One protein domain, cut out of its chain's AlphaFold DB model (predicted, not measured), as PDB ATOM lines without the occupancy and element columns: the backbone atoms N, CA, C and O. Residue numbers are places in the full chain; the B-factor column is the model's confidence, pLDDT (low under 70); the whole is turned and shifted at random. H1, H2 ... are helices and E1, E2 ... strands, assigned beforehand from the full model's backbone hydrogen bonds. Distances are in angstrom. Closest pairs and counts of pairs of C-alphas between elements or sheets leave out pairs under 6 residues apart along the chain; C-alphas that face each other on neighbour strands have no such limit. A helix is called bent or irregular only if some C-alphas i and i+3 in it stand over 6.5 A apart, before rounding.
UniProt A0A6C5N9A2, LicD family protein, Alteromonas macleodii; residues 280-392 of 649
ATOM      1  N   GLU A 280     114.801 134.364 116.288       94.69
ATOM      2  CA  GLU A 280     113.489 135.013 116.324       94.69
ATOM      3  C   GLU A 280     113.581 136.512 116.038       94.69
ATOM      4  O   GLU A 280     114.458 137.216 116.550       94.69
ATOM      5  N   PHE A 281     112.649 137.022 115.237       92.38
ATOM      6  CA  PHE A 281     112.467 138.456 115.028       92.38
ATOM      7  C   PHE A 281     111.056 138.780 114.541       92.38
ATOM      8  O   PHE A 281     110.369 137.969 113.918       92.38
ATOM      9  N   THR A 282     110.652 140.024 114.773       92.06
ATOM     10  CA  THR A 282     109.336 140.526 114.393       92.06
ATOM     11  C   THR A 282     109.341 141.106 112.979       92.06
ATOM     12  O   THR A 282     110.160 141.961 112.627       92.06
ATOM     13  N   VAL A 283     108.386 140.674 112.156       91.75
ATOM     14  CA  VAL A 283     108.185 141.171 110.794       91.75
ATOM     15  C   VAL A 283     107.055 142.210 110.746       91.75
ATOM     16  O   VAL A 283     105.940 141.929 111.191       91.75
ATOM     17  N   PRO A 284     107.287 143.401 110.150       90.69
ATOM     18  CA  PRO A 284     106.288 144.465 110.119       90.69
ATOM     19  C   PRO A 284     105.021 144.109 109.335       90.69
ATOM     20  O   PRO A 284     105.072 143.438 108.296       90.69
ATOM     21  N   LYS A 285     103.892 144.692 109.754       92.38
ATOM     22  CA  LYS A 285     102.618 144.635 109.022       92.38
ATOM     23  C   LYS A 285     102.765 145.068 107.555       92.38
ATOM     24  O   LYS A 285     103.351 146.108 107.235       92.38
ATOM     25  N   GLY A 286     102.132 144.310 106.664       91.88
ATOM     26  CA  GLY A 286     102.098 144.560 105.223       91.88
ATOM     27  C   GLY A 286     103.323 144.039 104.475       91.88
ATOM     28  O   GLY A 286     103.474 144.349 103.294       91.88
ATOM     29  N   THR A 287     104.205 143.287 105.141       94.50
ATOM     30  CA  THR A 287     105.319 142.589 104.491       94.50
ATOM     31  C   THR A 287     104.783 141.504 103.568       94.50
ATOM     32  O   THR A 287     104.043 140.631 104.004       94.50
ATOM     33  N   LYS A 288     105.183 141.526 102.294       95.25
ATOM     34  CA  LYS A 288     104.794 140.499 101.312       95.25
ATOM     35  C   LYS A 288     105.930 139.536 100.995       95.25
ATOM     36  O   LYS A 288     105.688 138.361 100.728       95.25
ATOM     37  N   TYR A 289     107.159 140.035 101.057       94.56
ATOM     38  CA  TYR A 289     108.363 139.307 100.695       94.56
ATOM     39  C   TYR A 289     109.379 139.349 101.823       94.56
ATOM     40  O   TYR A 289     109.545 140.362 102.505       94.56
ATOM     41  N   PHE A 290     110.100 138.249 101.948       94.25
ATOM     42  CA  PHE A 290     111.184 138.051 102.886       94.25
ATOM     43  C   PHE A 290     112.383 137.478 102.152       94.25
ATOM     44  O   PHE A 290     112.229 136.671 101.228       94.25
ATOM     45  N   ARG A 291     113.579 137.896 102.563       94.19
ATOM     46  CA  ARG A 291     114.809 137.252 102.129       94.19
ATOM     47  C   ARG A 291     115.868 137.223 103.214       94.19
ATOM     48  O   ARG A 291     115.989 138.166 103.994       94.19
ATOM     49  N   VAL A 292     116.683 136.177 103.165       95.00
ATOM     50  CA  VAL A 292     117.967 136.103 103.862       95.00
ATOM     51  C   VAL A 292     119.058 136.074 102.809       95.00
ATOM     52  O   VAL A 292     118.990 135.301 101.853       95.00
ATOM     53  N   ILE A 293     120.041 136.949 102.966       94.56
ATOM     54  CA  ILE A 293     121.245 136.987 102.146       94.56
ATOM     55  C   ILE A 293     122.376 136.483 103.032       94.56
ATOM     56  O   ILE A 293     122.772 137.179 103.963       94.56
ATOM     57  N   ALA A 294     122.862 135.282 102.758       94.50
ATOM     58  CA  ALA A 294     124.009 134.676 103.416       94.50
ATOM     59  C   ALA A 294     125.282 134.919 102.592       94.50
ATOM     60  O   ALA A 294     125.247 134.902 101.357       94.50
ATOM     61  N   PHE A 295     126.406 135.138 103.277       92.81
ATOM     62  CA  PHE A 295     127.718 135.343 102.668       92.81
ATOM     63  C   PHE A 295     128.690 134.262 103.138       92.81
ATOM     64  O   PHE A 295     129.243 134.314 104.235       92.81
ATOM     65  N   SER A 296     128.934 133.276 102.288       90.69
ATOM     66  CA  SER A 296     129.798 132.141 102.611       90.69
ATOM     67  C   SER A 296     130.593 131.702 101.398       90.69
ATOM     68  O   SER A 296     130.396 132.208 100.290       90.69
ATOM     69  N   GLN A 297     131.544 130.790 101.583       86.00
ATOM     70  CA  GLN A 297     132.257 130.218 100.451       86.00
ATOM     71  C   GLN A 297     131.235 129.705  99.427       86.00
ATOM     72  O   GLN A 297     130.203 129.143  99.797       86.00
ATOM     73  N   LYS A 298     131.485 129.958  98.134       81.88
ATOM     74  CA  LYS A 298     130.574 129.532  97.065       81.88
ATOM     75  C   LYS A 298     130.331 128.026  97.202       81.88
ATOM     76  O   LYS A 298     131.249 127.236  96.985       81.88
ATOM     77  N   ALA A 299     129.111 127.673  97.592       79.12
ATOM     78  CA  ALA A 299     128.703 126.301  97.822       79.12
ATOM     79  C   ALA A 299     128.574 125.560  96.485       79.12
ATOM     80  O   ALA A 299     128.149 126.131  95.480       79.12
ATOM     81  N   THR A 300     128.973 124.291  96.477       75.50
ATOM     82  CA  THR A 300     128.819 123.372  95.335       75.50
ATOM     83  C   THR A 300     127.426 122.729  95.284       75.50
ATOM     84  O   THR A 300     127.022 122.188  94.245       75.50
ATOM     85  N   ARG A 301     126.687 122.831  96.394       78.12
ATOM     86  CA  ARG A 301     125.328 122.337  96.630       78.12
ATOM     87  C   ARG A 301     124.434 123.461  97.157       78.12
ATOM     88  O   ARG A 301     124.946 124.440  97.705       78.12
ATOM     89  N   ASP A 302     123.123 123.304  96.998       83.88
ATOM     90  CA  ASP A 302     122.157 124.236  97.580       83.88
ATOM     91  C   ASP A 302     122.287 124.234  99.102       83.88
ATOM     92  O   ASP A 302     122.416 123.179  99.725       83.88
ATOM     93  N   LEU A 303     122.227 125.421  99.698       90.50
ATOM     94  CA  LEU A 303     122.097 125.547 101.144       90.50
ATOM     95  C   LEU A 303     120.612 125.589 101.497       90.50
ATOM     96  O   LEU A 303     119.790 126.077 100.716       90.50
ATOM     97  N   GLU A 304     120.278 125.101 102.684       93.25
ATOM     98  CA  GLU A 304     118.909 125.009 103.183       93.25
ATOM     99  C   GLU A 304     118.734 125.828 104.466       93.25
ATOM    100  O   GLU A 304     119.614 125.893 105.329       93.25
ATOM    101  N   MET A 305     117.575 126.461 104.585       95.75
ATOM    102  CA  MET A 305     117.126 127.189 105.763       95.75
ATOM    103  C   MET A 305     115.654 126.881 105.987       95.75
ATOM    104  O   MET A 305     114.892 126.762 105.030       95.75
ATOM    105  N   PHE A 306     115.234 126.844 107.237       96.69
ATOM    106  CA  PHE A 306     113.834 126.742 107.593       96.69
ATOM    107  C   PHE A 306     113.321 128.066 108.146       96.69
ATOM    108  O   PHE A 306     114.066 128.851 108.738       96.69
ATOM    109  N   ILE A 307     112.036 128.309 107.927       96.12
ATOM    110  CA  ILE A 307     111.305 129.454 108.451       96.12
ATOM    111  C   ILE A 307     109.985 128.967 109.035       96.12
ATOM    112  O   ILE A 307     109.273 128.201 108.388       96.12
ATOM    113  N   ASP A 308     109.649 129.424 110.236       95.31
ATOM    114  CA  ASP A 308     108.339 129.228 110.844       95.31
ATOM    115  C   ASP A 308     107.622 130.563 110.995       95.31
ATOM    116  O   ASP A 308     108.166 131.523 111.540       95.31
ATOM    117  N   ASN A 309     106.388 130.612 110.505       90.75
ATOM    118  CA  ASN A 309     105.488 131.742 110.676       90.75
ATOM    119  C   ASN A 309     104.191 131.230 111.308       90.75
ATOM    120  O   ASN A 309     103.399 130.557 110.643       90.75
ATOM    121  N   ASN A 310     103.981 131.537 112.591       83.81
ATOM    122  CA  ASN A 310     102.804 131.121 113.361       83.81
ATOM    123  C   ASN A 310     102.501 129.609 113.267       83.81
ATOM    124  O   ASN A 310     101.353 129.213 113.061       83.81
ATOM    125  N   GLY A 311     103.522 128.754 113.386       85.00
ATOM    126  CA  GLY A 311     103.367 127.296 113.356       85.00
ATOM    127  C   GLY A 311     103.328 126.676 111.958       85.00
ATOM    128  O   GLY A 311     103.264 125.454 111.846       85.00
ATOM    129  N   THR A 312     103.388 127.483 110.894       90.06
ATOM    130  CA  THR A 312     103.599 126.977 109.532       90.06
ATOM    131  C   THR A 312     105.084 127.024 109.201       90.06
ATOM    132  O   THR A 312     105.645 128.104 109.005       90.06
ATOM    133  N   THR A 313     105.710 125.852 109.107       95.25
ATOM    134  CA  THR A 313     107.122 125.710 108.731       95.25
ATOM    135  C   THR A 313     107.278 125.540 107.217       95.25
ATOM    136  O   THR A 313     106.553 124.774 106.588       95.25
ATOM    137  N   SER A 314     108.249 126.235 106.625       95.00
ATOM    138  CA  SER A 314     108.665 126.083 105.226       95.00
ATOM    139  C   SER A 314     110.178 125.882 105.129       95.00
ATOM    140  O   SER A 314     110.932 126.527 105.854       95.00
ATOM    141  N   SER A 315     110.625 125.025 104.205       95.12
ATOM    142  CA  SER A 315     112.037 124.931 103.803       95.12
ATOM    143  C   SER A 315     112.318 125.879 102.635       95.12
ATOM    144  O   SER A 315     111.517 125.999 101.703       95.12
ATOM    145  N   LEU A 316     113.459 126.560 102.692       94.19
ATOM    146  CA  LEU A 316     113.967 127.481 101.688       94.19
ATOM    147  C   LEU A 316     115.344 127.014 101.226       94.19
ATOM    148  O   LEU A 316     116.231 126.770 102.042       94.19
ATOM    149  N   ARG A 317     115.544 126.986  99.910       91.81
ATOM    150  CA  ARG A 317     116.842 126.714  99.291       91.81
ATOM    151  C   ARG A 317     117.426 127.962  98.653       91.81
ATOM    152  O   ARG A 317     116.702 128.897  98.296       91.81
ATOM    153  N   THR A 318     118.743 127.979  98.525       88.12
ATOM    154  CA  THR A 318     119.459 129.078  97.882       88.12
ATOM    155  C   THR A 318     119.103 129.214  96.413       88.12
ATOM    156  O   THR A 318     119.003 128.234  95.687       88.12
ATOM    157  N   SER A 319     119.005 130.458  95.956       76.25
ATOM    158  CA  SER A 319     119.084 130.789  94.536       76.25
ATOM    159  C   SER A 319     120.474 131.332  94.219       76.25
ATOM    160  O   SER A 319     120.969 132.233  94.903       76.25
ATOM    161  N   HIS A 320     121.111 130.789  93.182       65.44
ATOM    162  CA  HIS A 320     122.330 131.367  92.631       65.44
ATOM    163  C   HIS A 320     121.968 132.526  91.696       65.44
ATOM    164  O   HIS A 320     121.119 132.384  90.819       65.44
ATOM    165  N   THR A 321     122.612 133.678  91.879       66.12
ATOM    166  CA  THR A 321     122.501 134.820  90.965       66.12
ATOM    167  C   THR A 321     123.850 135.511  90.832       66.12
ATOM    168  O   THR A 321     124.536 135.748  91.824       66.12
ATOM    169  N   GLU A 322     124.226 135.842  89.600       67.56
ATOM    170  CA  GLU A 322     125.363 136.727  89.305       67.56
ATOM    171  C   GLU A 322     124.925 138.196  89.180       67.56
ATOM    172  O   GLU A 322     125.754 139.103  89.140       67.56
ATOM    173  N   VAL A 323     123.610 138.438  89.175       79.56
ATOM    174  CA  VAL A 323     123.009 139.769  89.228       79.56
ATOM    175  C   VAL A 323     122.936 140.206  90.684       79.56
ATOM    176  O   VAL A 323     122.260 139.562  91.495       79.56
ATOM    177  N   LEU A 324     123.627 141.298  91.007       84.00
ATOM    178  CA  LEU A 324     123.630 141.882  92.341       84.00
ATOM    179  C   LEU A 324     122.765 143.137  92.342       84.00
ATOM    180  O   LEU A 324     123.027 144.086  91.605       84.00
ATOM    181  N   ASP A 325     121.754 143.166  93.207       87.62
ATOM    182  CA  ASP A 325     121.074 144.427  93.475       87.62
ATOM    183  C   ASP A 325     122.036 145.427  94.158       87.62
ATOM    184  O   ASP A 325     123.053 145.019  94.744       87.62
ATOM    185  N   PRO A 326     121.749 146.740  94.101       86.25
ATOM    186  CA  PRO A 326     122.643 147.760  94.647       86.25
ATOM    187  C   PRO A 326     122.991 147.576  96.127       86.25
ATOM    188  O   PRO A 326     124.096 147.930  96.538       86.25
ATOM    189  N   CYS A 327     122.085 147.011  96.933       86.38
ATOM    190  CA  CYS A 327     122.311 146.793  98.361       86.38
ATOM    191  C   CYS A 327     123.358 145.696  98.588       86.38
ATOM    192  O   CYS A 327     124.306 145.897  99.350       86.38
ATOM    193  N   ILE A 328     123.235 144.565  97.886       90.50
ATOM    194  CA  ILE A 328     124.198 143.459  97.982       90.50
ATOM    195  C   ILE A 328     125.565 143.883  97.438       90.50
ATOM    196  O   ILE A 328     126.594 143.608  98.062       90.50
ATOM    197  N   PHE A 329     125.588 144.581  96.298       90.62
ATOM    198  CA  PHE A 329     126.835 145.072  95.714       90.62
ATOM    199  C   PHE A 329     127.566 146.023  96.668       90.62
ATOM    200  O   PHE A 329     128.769 145.886  96.892       90.62
ATOM    201  N   ASP A 330     126.845 146.968  97.274       88.75
ATOM    202  CA  ASP A 330     127.432 147.927  98.206       88.75
ATOM    203  C   ASP A 330     127.943 147.254  99.491       88.75
ATOM    204  O   ASP A 330     129.016 147.618  99.981       88.75
ATOM    205  N   ALA A 331     127.255 146.213  99.982       90.62
ATOM    206  CA  ALA A 331     127.752 145.382 101.077       90.62
ATOM    207  C   ALA A 331     129.099 144.725 100.720       90.62
ATOM    208  O   ALA A 331     130.068 144.903 101.461       90.62
ATOM    209  N   LYS A 332     129.210 144.047  99.561       89.06
ATOM    210  CA  LYS A 332     130.480 143.433  99.103       89.06
ATOM    211  C   LYS A 332     131.588 144.460  98.886       89.06
ATOM    212  O   LYS A 332     132.748 144.210  99.200       89.06
ATOM    213  N   ARG A 333     131.240 145.634  98.361       89.00
ATOM    214  CA  ARG A 333     132.195 146.715  98.107       89.00
ATOM    215  C   ARG A 333     132.812 147.251  99.399       89.00
ATOM    216  O   ARG A 333     134.011 147.529  99.432       89.00
ATOM    217  N   ARG A 334     131.990 147.452 100.434       87.50
ATOM    218  CA  ARG A 334     132.409 148.026 101.725       87.50
ATOM    219  C   ARG A 334     133.078 146.995 102.620       87.50
ATOM    220  O   ARG A 334     134.056 147.316 103.285       87.50
ATOM    221  N   ASN A 335     132.570 145.770 102.608       92.12
ATOM    222  CA  ASN A 335     133.121 144.650 103.343       92.12
ATOM    223  C   ASN A 335     133.777 143.685 102.349       92.12
ATOM    224  O   ASN A 335     133.190 142.711 101.885       92.12
ATOM    225  N   TRP A 336     135.021 144.000 101.999       91.00
ATOM    226  CA  TRP A 336     135.781 143.317 100.950       91.00
ATOM    227  C   TRP A 336     136.220 141.889 101.326       91.00
ATOM    228  O   TRP A 336     136.859 141.220 100.513       91.00
ATOM    229  N   LEU A 337     135.885 141.422 102.536       92.25
ATOM    230  CA  LEU A 337     136.019 140.028 102.966       92.25
ATOM    231  C   LEU A 337     134.728 139.215 102.832       92.25
ATOM    232  O   LEU A 337     134.776 137.999 103.044       92.25
ATOM    233  N   LEU A 338     133.600 139.846 102.471       91.94
ATOM    234  CA  LEU A 338     132.362 139.120 102.197       91.94
ATOM    235  C   LEU A 338     132.563 138.132 101.058       91.94
ATOM    236  O   LEU A 338     133.148 138.436 100.017       91.94
ATOM    237  N   GLN A 339     132.031 136.941 101.279       89.81
ATOM    238  CA  GLN A 339     132.276 135.783 100.439       89.81
ATOM    239  C   GLN A 339     131.229 135.686  99.307       89.81
ATOM    240  O   GLN A 339     130.698 136.694  98.823       89.81
ATOM    241  N   GLY A 340     130.956 134.474  98.827       88.00
ATOM    242  CA  GLY A 340     129.906 134.197  97.849       88.00
ATOM    243  C   GLY A 340     128.514 134.512  98.398       88.00
ATOM    244  O   GLY A 340     128.261 134.368  99.589       88.00
ATOM    245  N   VAL A 341     127.618 134.965  97.519       90.19
ATOM    246  CA  VAL A 341     126.260 135.395  97.874       90.19
ATOM    247  C   VAL A 341     125.284 134.237  97.706       90.19
ATOM    248  O   VAL A 341     125.235 133.615  96.644       90.19
ATOM    249  N   HIS A 342     124.463 134.012  98.727       92.06
ATOM    250  CA  HIS A 342     123.433 132.977  98.769       92.06
ATOM    251  C   HIS A 342     122.109 133.596  99.209       92.06
ATOM    252  O   HIS A 342     122.012 134.114 100.320       92.06
ATOM    253  N   ILE A 343     121.093 133.588  98.339       93.06
ATOM    254  CA  ILE A 343     119.824 134.280  98.614       93.06
ATOM    255  C   ILE A 343     118.694 133.272  98.804       93.06
ATOM    256  O   ILE A 343     118.336 132.550  97.871       93.06
ATOM    257  N   PHE A 344     118.083 133.310  99.984       94.19
ATOM    258  CA  PHE A 344     116.859 132.598 100.339       94.19
ATOM    259  C   PHE A 344     115.690 133.571 100.223       94.19
ATOM    260  O   PHE A 344     115.744 134.649 100.811       94.19
ATOM    261  N   LYS A 345     114.639 133.226  99.475       92.88
ATOM    262  CA  LYS A 345     113.457 134.085  99.291       92.88
ATOM    263  C   LYS A 345     112.197 133.354  99.722       92.88
ATOM    264  O   LYS A 345     112.039 132.176  99.425       92.88
ATOM    265  N   HIS A 346     111.274 134.074 100.348       92.69
ATOM    266  CA  HIS A 346     109.977 133.536 100.745       92.69
ATOM    267  C   HIS A 346     108.872 134.589 100.617       92.69
ATOM    268  O   HIS A 346     109.107 135.789 100.786       92.69
ATOM    269  N   LYS A 347     107.658 134.139 100.293       92.44
ATOM    270  CA  LYS A 347     106.448 134.971 100.317       92.44
ATOM    271  C   LYS A 347     105.747 134.728 101.647       92.44
ATOM    272  O   LYS A 347     105.458 133.582 101.957       92.44
ATOM    273  N   LEU A 348     105.489 135.790 102.404       87.25
ATOM    274  CA  LEU A 348     104.943 135.684 103.763       87.25
ATOM    275  C   LEU A 348     103.522 136.241 103.927       87.25
ATOM    276  O   LEU A 348     102.847 135.849 104.867       87.25
ATOM    277  N   ASP A 349     103.109 137.172 103.063       84.88
ATOM    278  CA  ASP A 349     101.844 137.932 103.134       84.88
ATOM    279  C   ASP A 349     101.324 138.224 104.565       84.88
ATOM    280  O   ASP A 349     100.340 137.674 105.056       84.88
ATOM    281  N   ILE A 350     102.033 139.114 105.259       86.69
ATOM    282  CA  ILE A 350     101.847 139.446 106.674       86.69
ATOM    283  C   ILE A 350     100.766 140.527 106.832       86.69
ATOM    284  O   ILE A 350     101.021 141.726 106.673       86.69
ATOM    285  N   SER A 351      99.544 140.118 107.178       84.38
ATOM    286  CA  SER A 351      98.391 141.019 107.379       84.38
ATOM    287  C   SER A 351      98.428 141.802 108.704       84.38
ATOM    288  O   SER A 351      97.872 142.902 108.806       84.38
ATOM    289  N   ARG A 352      99.138 141.269 109.703       85.50
ATOM    290  CA  ARG A 352      99.416 141.860 111.020       85.50
ATOM    291  C   ARG A 352     100.861 141.570 111.398       85.50
ATOM    292  O   ARG A 352     101.386 140.572 110.937       85.50
ATOM    293  N   GLU A 353     101.473 142.425 112.209       88.69
ATOM    294  CA  GLU A 353     102.814 142.172 112.751       88.69
ATOM    295  C   GLU A 353     102.911 140.753 113.330       88.69
ATOM    296  O   GLU A 353     101.967 140.292 113.977       88.69
ATOM    297  N   SER A 354     103.993 140.046 113.004       89.00
ATOM    298  CA  SER A 354     104.145 138.627 113.318       89.00
ATOM    299  C   SER A 354     105.589 138.299 113.631       89.00
ATOM    300  O   SER A 354     106.489 138.734 112.908       89.00
ATOM    301  N   ASP A 355     105.786 137.479 114.651       92.50
ATOM    302  CA  ASP A 355     107.085 136.898 114.954       92.50
ATOM    303  C   ASP A 355     107.351 135.710 114.034       92.50
ATOM    304  O   ASP A 355     106.433 134.980 113.634       92.50
ATOM    305  N   ILE A 356     108.611 135.584 113.639       94.50
ATOM    306  CA  ILE A 356     109.112 134.547 112.749       94.50
ATOM    307  C   ILE A 356     110.383 133.980 113.352       94.50
ATOM    308  O   ILE A 356     111.221 134.731 113.852       94.50
ATOM    309  N   THR A 357     110.540 132.668 113.221       96.31
ATOM    310  CA  THR A 357     111.741 131.945 113.642       96.31
ATOM    311  C   THR A 357     112.434 131.346 112.424       96.31
ATOM    312  O   THR A 357     111.772 130.761 111.564       96.31
ATOM    313  N   VAL A 358     113.761 131.464 112.337       96.56
ATOM    314  CA  VAL A 358     114.571 130.844 111.270       96.56
ATOM    315  C   VAL A 358     115.732 130.021 111.828       96.56
ATOM    316  O   VAL A 358     116.322 130.381 112.844       96.56
ATOM    317  N   TRP A 359     116.074 128.916 111.162       96.94
ATOM    318  CA  TRP A 359     117.181 128.024 111.544       96.94
ATOM    319  C   TRP A 359     117.800 127.343 110.315       96.94
ATOM    320  O   TRP A 359     117.202 127.333 109.236       96.94
ATOM    321  N   HIS A 360     119.031 126.834 110.424       94.88
ATOM    322  CA  HIS A 360     119.739 126.272 109.265       94.88
ATOM    323  C   HIS A 360     119.331 124.819 108.999       94.88
ATOM    324  O   HIS A 360     119.012 124.070 109.918       94.88
ATOM    325  N   GLY A 361     119.396 124.391 107.737       90.00
ATOM    326  CA  GLY A 361     119.049 123.030 107.321       90.00
ATOM    327  C   GLY A 361     120.214 122.044 107.354       90.00
ATOM    328  O   GLY A 361     120.469 121.364 106.372       90.00
ATOM    329  N   GLY A 362     120.976 122.004 108.450       86.12
ATOM    330  CA  GLY A 362     122.057 121.020 108.632       86.12
ATOM    331  C   GLY A 362     123.487 121.529 108.406       86.12
ATOM    332  O   GLY A 362     123.729 122.737 108.328       86.12
ATOM    333  N   TYR A 363     124.439 120.590 108.362       80.75
ATOM    334  CA  TYR A 363     125.878 120.833 108.541       80.75
ATOM    335  C   TYR A 363     126.473 121.836 107.538       80.75
ATOM    336  O   TYR A 363     127.070 122.828 107.952       80.75
ATOM    337  N   TYR A 364     126.240 121.674 106.233       79.62
ATOM    338  CA  TYR A 364     126.773 122.606 105.222       79.62
ATOM    339  C   TYR A 364     126.159 124.000 105.268       79.62
ATOM    340  O   TYR A 364     126.827 124.995 104.979       79.62
ATOM    341  N   SER A 365     124.884 124.076 105.636       86.25
ATOM    342  CA  SER A 365     124.150 125.334 105.743       86.25
ATOM    343  C   SER A 365     124.574 126.123 106.980       86.25
ATOM    344  O   SER A 365     124.521 127.349 106.973       86.25
ATOM    345  N   SER A 366     125.031 125.431 108.026       85.75
ATOM    346  CA  SER A 366     125.286 125.991 109.355       85.75
ATOM    347  C   SER A 366     126.200 127.226 109.328       85.75
ATOM    348  O   SER A 366     125.832 128.301 109.808       85.75
ATOM    349  N   SER A 367     127.354 127.130 108.665       88.56
ATOM    350  CA  SER A 367     128.324 128.228 108.590       88.56
ATOM    351  C   SER A 367     127.887 129.388 107.690       88.56
ATOM    352  O   SER A 367     128.431 130.490 107.799       88.56
ATOM    353  N   ALA A 368     126.897 129.176 106.815       90.75
ATOM    354  CA  ALA A 368     126.535 130.163 105.809       90.75
ATOM    355  C   ALA A 368     125.899 131.425 106.400       90.75
ATOM    356  O   ALA A 368     126.012 132.509 105.832       90.75
ATOM    357  N   PHE A 369     125.268 131.286 107.563       94.38
ATOM    358  CA  PHE A 369     124.489 132.346 108.195       94.38
ATOM    359  C   PHE A 369     125.278 133.183 109.200       94.38
ATOM    360  O   PHE A 369     124.711 134.104 109.782       94.38
ATOM    361  N   VAL A 370     126.575 132.911 109.386       95.88
ATOM    362  CA  VAL A 370     127.448 133.733 110.243       95.88
ATOM    363  C   VAL A 370     127.560 135.154 109.689       95.88
ATOM    364  O   VAL A 370     127.492 136.133 110.428       95.88
ATOM    365  N   GLN A 371     127.683 135.289 108.371       96.31
ATOM    366  CA  GLN A 371     127.616 136.574 107.682       96.31
ATOM    367  C   GLN A 371     126.278 136.641 106.954       96.31
ATOM    368  O   GLN A 371     126.081 135.943 105.959       96.31
ATOM    369  N   ARG A 372     125.341 137.452 107.446       95.19
ATOM    370  CA  ARG A 372     123.995 137.512 106.875       95.19
ATOM    371  C   ARG A 372     123.358 138.890 106.964       95.19
ATOM    372  O   ARG A 372     123.707 139.705 107.815       95.19
ATOM    373  N   ILE A 373     122.370 139.092 106.098       95.31
ATOM    374  CA  ILE A 373     121.402 140.185 106.161       95.31
ATOM    375  C   ILE A 373     120.005 139.583 106.010       95.31
ATOM    376  O   ILE A 373     119.751 138.825 105.072       95.31
ATOM    377  N   ILE A 374     119.083 139.971 106.884       95.06
ATOM    378  CA  ILE A 374     117.668 139.610 106.816       95.06
ATOM    379  C   ILE A 374     116.861 140.840 106.420       95.06
ATOM    380  O   ILE A 374     116.950 141.902 107.046       95.06
ATOM    381  N   GLN A 375     116.064 140.708 105.360       95.19
ATOM    382  CA  GLN A 375     115.325 141.823 104.784       95.19
ATOM    383  C   GLN A 375     113.876 141.471 104.468       95.19
ATOM    384  O   GLN A 375     113.529 140.340 104.130       95.19
ATOM    385  N   THR A 376     113.034 142.497 104.514       95.12
ATOM    386  CA  THR A 376     111.613 142.422 104.173       95.12
ATOM    387  C   THR A 376     111.271 143.431 103.089       95.12
ATOM    388  O   THR A 376     111.961 144.439 102.907       95.12
ATOM    389  N   SER A 377     110.210 143.155 102.336       93.81
ATOM    390  CA  SER A 377     109.737 144.041 101.280       93.81
ATOM    391  C   SER A 377     108.222 143.945 101.084       93.81
ATOM    392  O   SER A 377     107.602 142.897 101.287       93.81
ATOM    393  N   LYS A 378     107.614 145.066 100.678       94.75
ATOM    394  CA  LYS A 378     106.192 145.149 100.303       94.75
ATOM    395  C   LYS A 378     105.964 144.902  98.810       94.75
ATOM    396  O   LYS A 378     104.890 144.447  98.431       94.75
ATOM    397  N   ASP A 379     106.953 145.207  97.975       91.06
ATOM    398  CA  ASP A 379     106.867 145.219  96.507       91.06
ATOM    399  C   ASP A 379     107.819 144.211  95.833       91.06
ATOM    400  O   ASP A 379     107.696 143.958  94.638       91.06
ATOM    401  N   GLY A 380     108.748 143.618  96.590       88.38
ATOM    402  CA  GLY A 380     109.782 142.708  96.096       88.38
ATOM    403  C   GLY A 380     110.977 143.422  95.452       88.38
ATOM    404  O   GLY A 380     111.887 142.752  94.966       88.38
ATOM    405  N   LYS A 381     110.987 144.762  95.457       84.81
ATOM    406  CA  LYS A 381     112.013 145.618  94.838       84.81
ATOM    407  C   LYS A 381     112.743 146.458  95.882       84.81
ATOM    408  O   LYS A 381     113.969 146.491  95.911       84.81
ATOM    409  N   SER A 382     111.987 147.092  96.767       88.31
ATOM    410  CA  SER A 382     112.482 147.942  97.843       88.31
ATOM    411  C   SER A 382     112.642 147.102  99.105       88.31
ATOM    412  O   SER A 382     111.651 146.665  99.697       88.31
ATOM    413  N   TRP A 383     113.886 146.849  99.508       91.12
ATOM    414  CA  TRP A 383     114.208 145.983 100.642       91.12
ATOM    415  C   TRP A 383     114.614 146.797 101.867       91.12
ATOM    416  O   TRP A 383     115.440 147.705 101.780       91.12
ATOM    417  N   ARG A 384     114.051 146.443 103.023       92.12
ATOM    418  CA  ARG A 384     114.428 146.993 104.327       92.12
ATOM    419  C   ARG A 384     115.100 145.909 105.154       92.12
ATOM    420  O   ARG A 384     114.499 144.863 105.392       92.12
ATOM    421  N   THR A 385     116.307 146.184 105.636       93.12
ATOM    422  CA  THR A 385     116.976 145.315 106.607       93.12
ATOM    423  C   THR A 385     116.306 145.396 107.972       93.12
ATOM    424  O   THR A 385     116.036 146.496 108.465       93.12
ATOM    425  N   ILE A 386     116.051 144.227 108.558       93.81
ATOM    426  CA  ILE A 386     115.497 144.063 109.907       93.81
ATOM    427  C   ILE A 386     116.491 143.405 110.872       93.81
ATOM    428  O   ILE A 386     116.436 143.688 112.061       93.81
ATOM    429  N   GLU A 387     117.428 142.602 110.363       93.31
ATOM    430  CA  GLU A 387     118.526 142.003 111.131       93.31
ATOM    431  C   GLU A 387     119.757 141.859 110.231       93.31
ATOM    432  O   GLU A 387     119.629 141.708 109.011       93.31
ATOM    433  N   SER A 388     120.950 141.975 110.809       93.44
ATOM    434  CA  SER A 388     122.210 141.799 110.094       93.44
ATOM    435  C   SER A 388     123.349 141.530 111.073       93.44
ATOM    436  O   SER A 388     123.384 142.065 112.181       93.44
ATOM    437  N   THR A 389     124.311 140.721 110.631       95.25
ATOM    438  CA  THR A 389     125.563 140.470 111.361       95.25
ATOM    439  C   THR A 389     126.730 141.302 110.827       95.25
ATOM    440  O   THR A 389     127.846 141.243 111.351       95.25
ATOM    441  N   LEU A 390     126.497 142.085 109.768       95.25
ATOM    442  CA  LEU A 390     127.555 142.740 109.008       95.25
ATOM    443  C   LEU A 390     128.032 144.064 109.606       95.25
ATOM    444  O   LEU A 390     129.148 144.470 109.298       95.25
ATOM    445  N   GLU A 391     127.242 144.744 110.436       92.56
ATOM    446  CA  GLU A 391     127.597 146.049 111.004       92.56
ATOM    447  C   GLU A 391     128.804 145.923 111.935       92.56
ATOM    448  O   GLU A 391     129.826 146.580 111.731       92.56
ATOM    449  N   THR A 392     128.721 145.013 112.907       94.19
ATOM    450  CA  THR A 392     129.825 144.719 113.828       94.19
ATOM    451  C   THR A 392     131.020 144.127 113.087       94.19
ATOM    452  O   THR A 392     132.165 144.486 113.364       94.19
TER     453      THR A 392
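AT A GLANCE: This is residues 280 to 392 of the 649 residues of the protein "LicD family protein" of Alteromonas macleodii (UniProt A0A6C5N9A2). This is a small sandwich: two twisted four-stranded sheets, E5 E2 E7 E8 and E1 E6 E3 E4, lie face to face, with short helix H2 capping one end between them. Helix H1 packs on the other face of the sheet E5 E2 E7 E8. The printed part has 113 residues, with two named helices and eight named strands in the order E1 E2 E3 E4 H1 E5 E6 H2 E7 E8; both sheets are antiparallel, and the class is mixed, helices and strands. It is compact, with a radius of gyration of the C-alphas of 13.5 A, and spans 38 by 30 by 26 A.

IN THESE COORDINATES: Find C-alpha 340 at (129.906, 134.197, 97.849); from there E5, residues 340 to 347, runs 23.6 A. Beside it is E2, residues 289 to 296, 22.7 A long, then E7, residues 372 to 377, 16.6 A, and E8, residues 384 to 388, ending at C-alpha 388 at (122.210, 141.799, 110.094). For the other sheet, start at C-alpha 280 at (113.489, 135.013, 116.324), where E1, residues 280 to 283, begins; next come E6, residues 354 to 360, 20.3 A, E3, residues 304 to 309, 16.8 A, and E4, residues 312 to 317, 16.7 A. H1 is residues 326 to 334, 12.1 A, and H2 residues 363 to 369, 11.6 A; H2 is only just irregular, C-alphas 364 and 367 being 6.7 A apart.

HOW THE PARTS SIT: Look first at E5 and E2, where N 342 and O 294 are 2.9 A apart, within hydrogen-bond range. E2 and E7 have N 291 and O 375 at 2.9 A, and the hairpin E7 and E8 has N 376 and O 384 at 2.9 A. In the other sheet, strongly twisted, find N 283 and O 354 at 2.8 A for E1 and E6, N 308 and O 357 at 2.8 A for E6 and E3, and N 307 and O 314 at 2.9 A for the hairpin E3 and E4. The sheets form a sandwich, two sheets face to face, 10.5 A centre to centre, their strands at 31 degrees. Between edge strands E4 and E5 the closest C-alphas, of Arg 317 and Phe 344, are 6.0 A apart. H2 stands up from the sheet E5 E2 E7 E8 at 56 degrees, over E2; their closest C-alphas, of Ser 296 and Ala 368, are 5.0 A apart. H2 only grazes the other sheet. H1 is on the opposite face of the sheet E5 E2 E7 E8, at a height of 8.5 A. In H1 every O i to N i+4 pair is within hydrogen-bond range; in H2 0 of 3 are, and 2 of 4 O i to N i+3 pairs.

THE WHOLE: The C-alphas farthest apart, of Gly 311 and Trp 336, are 38.2 A apart. The printed part has no cut, and no link is long. Look for low confidence at residues 320 to 322, under 70; the mean pLDDT of the printed part is 90.0.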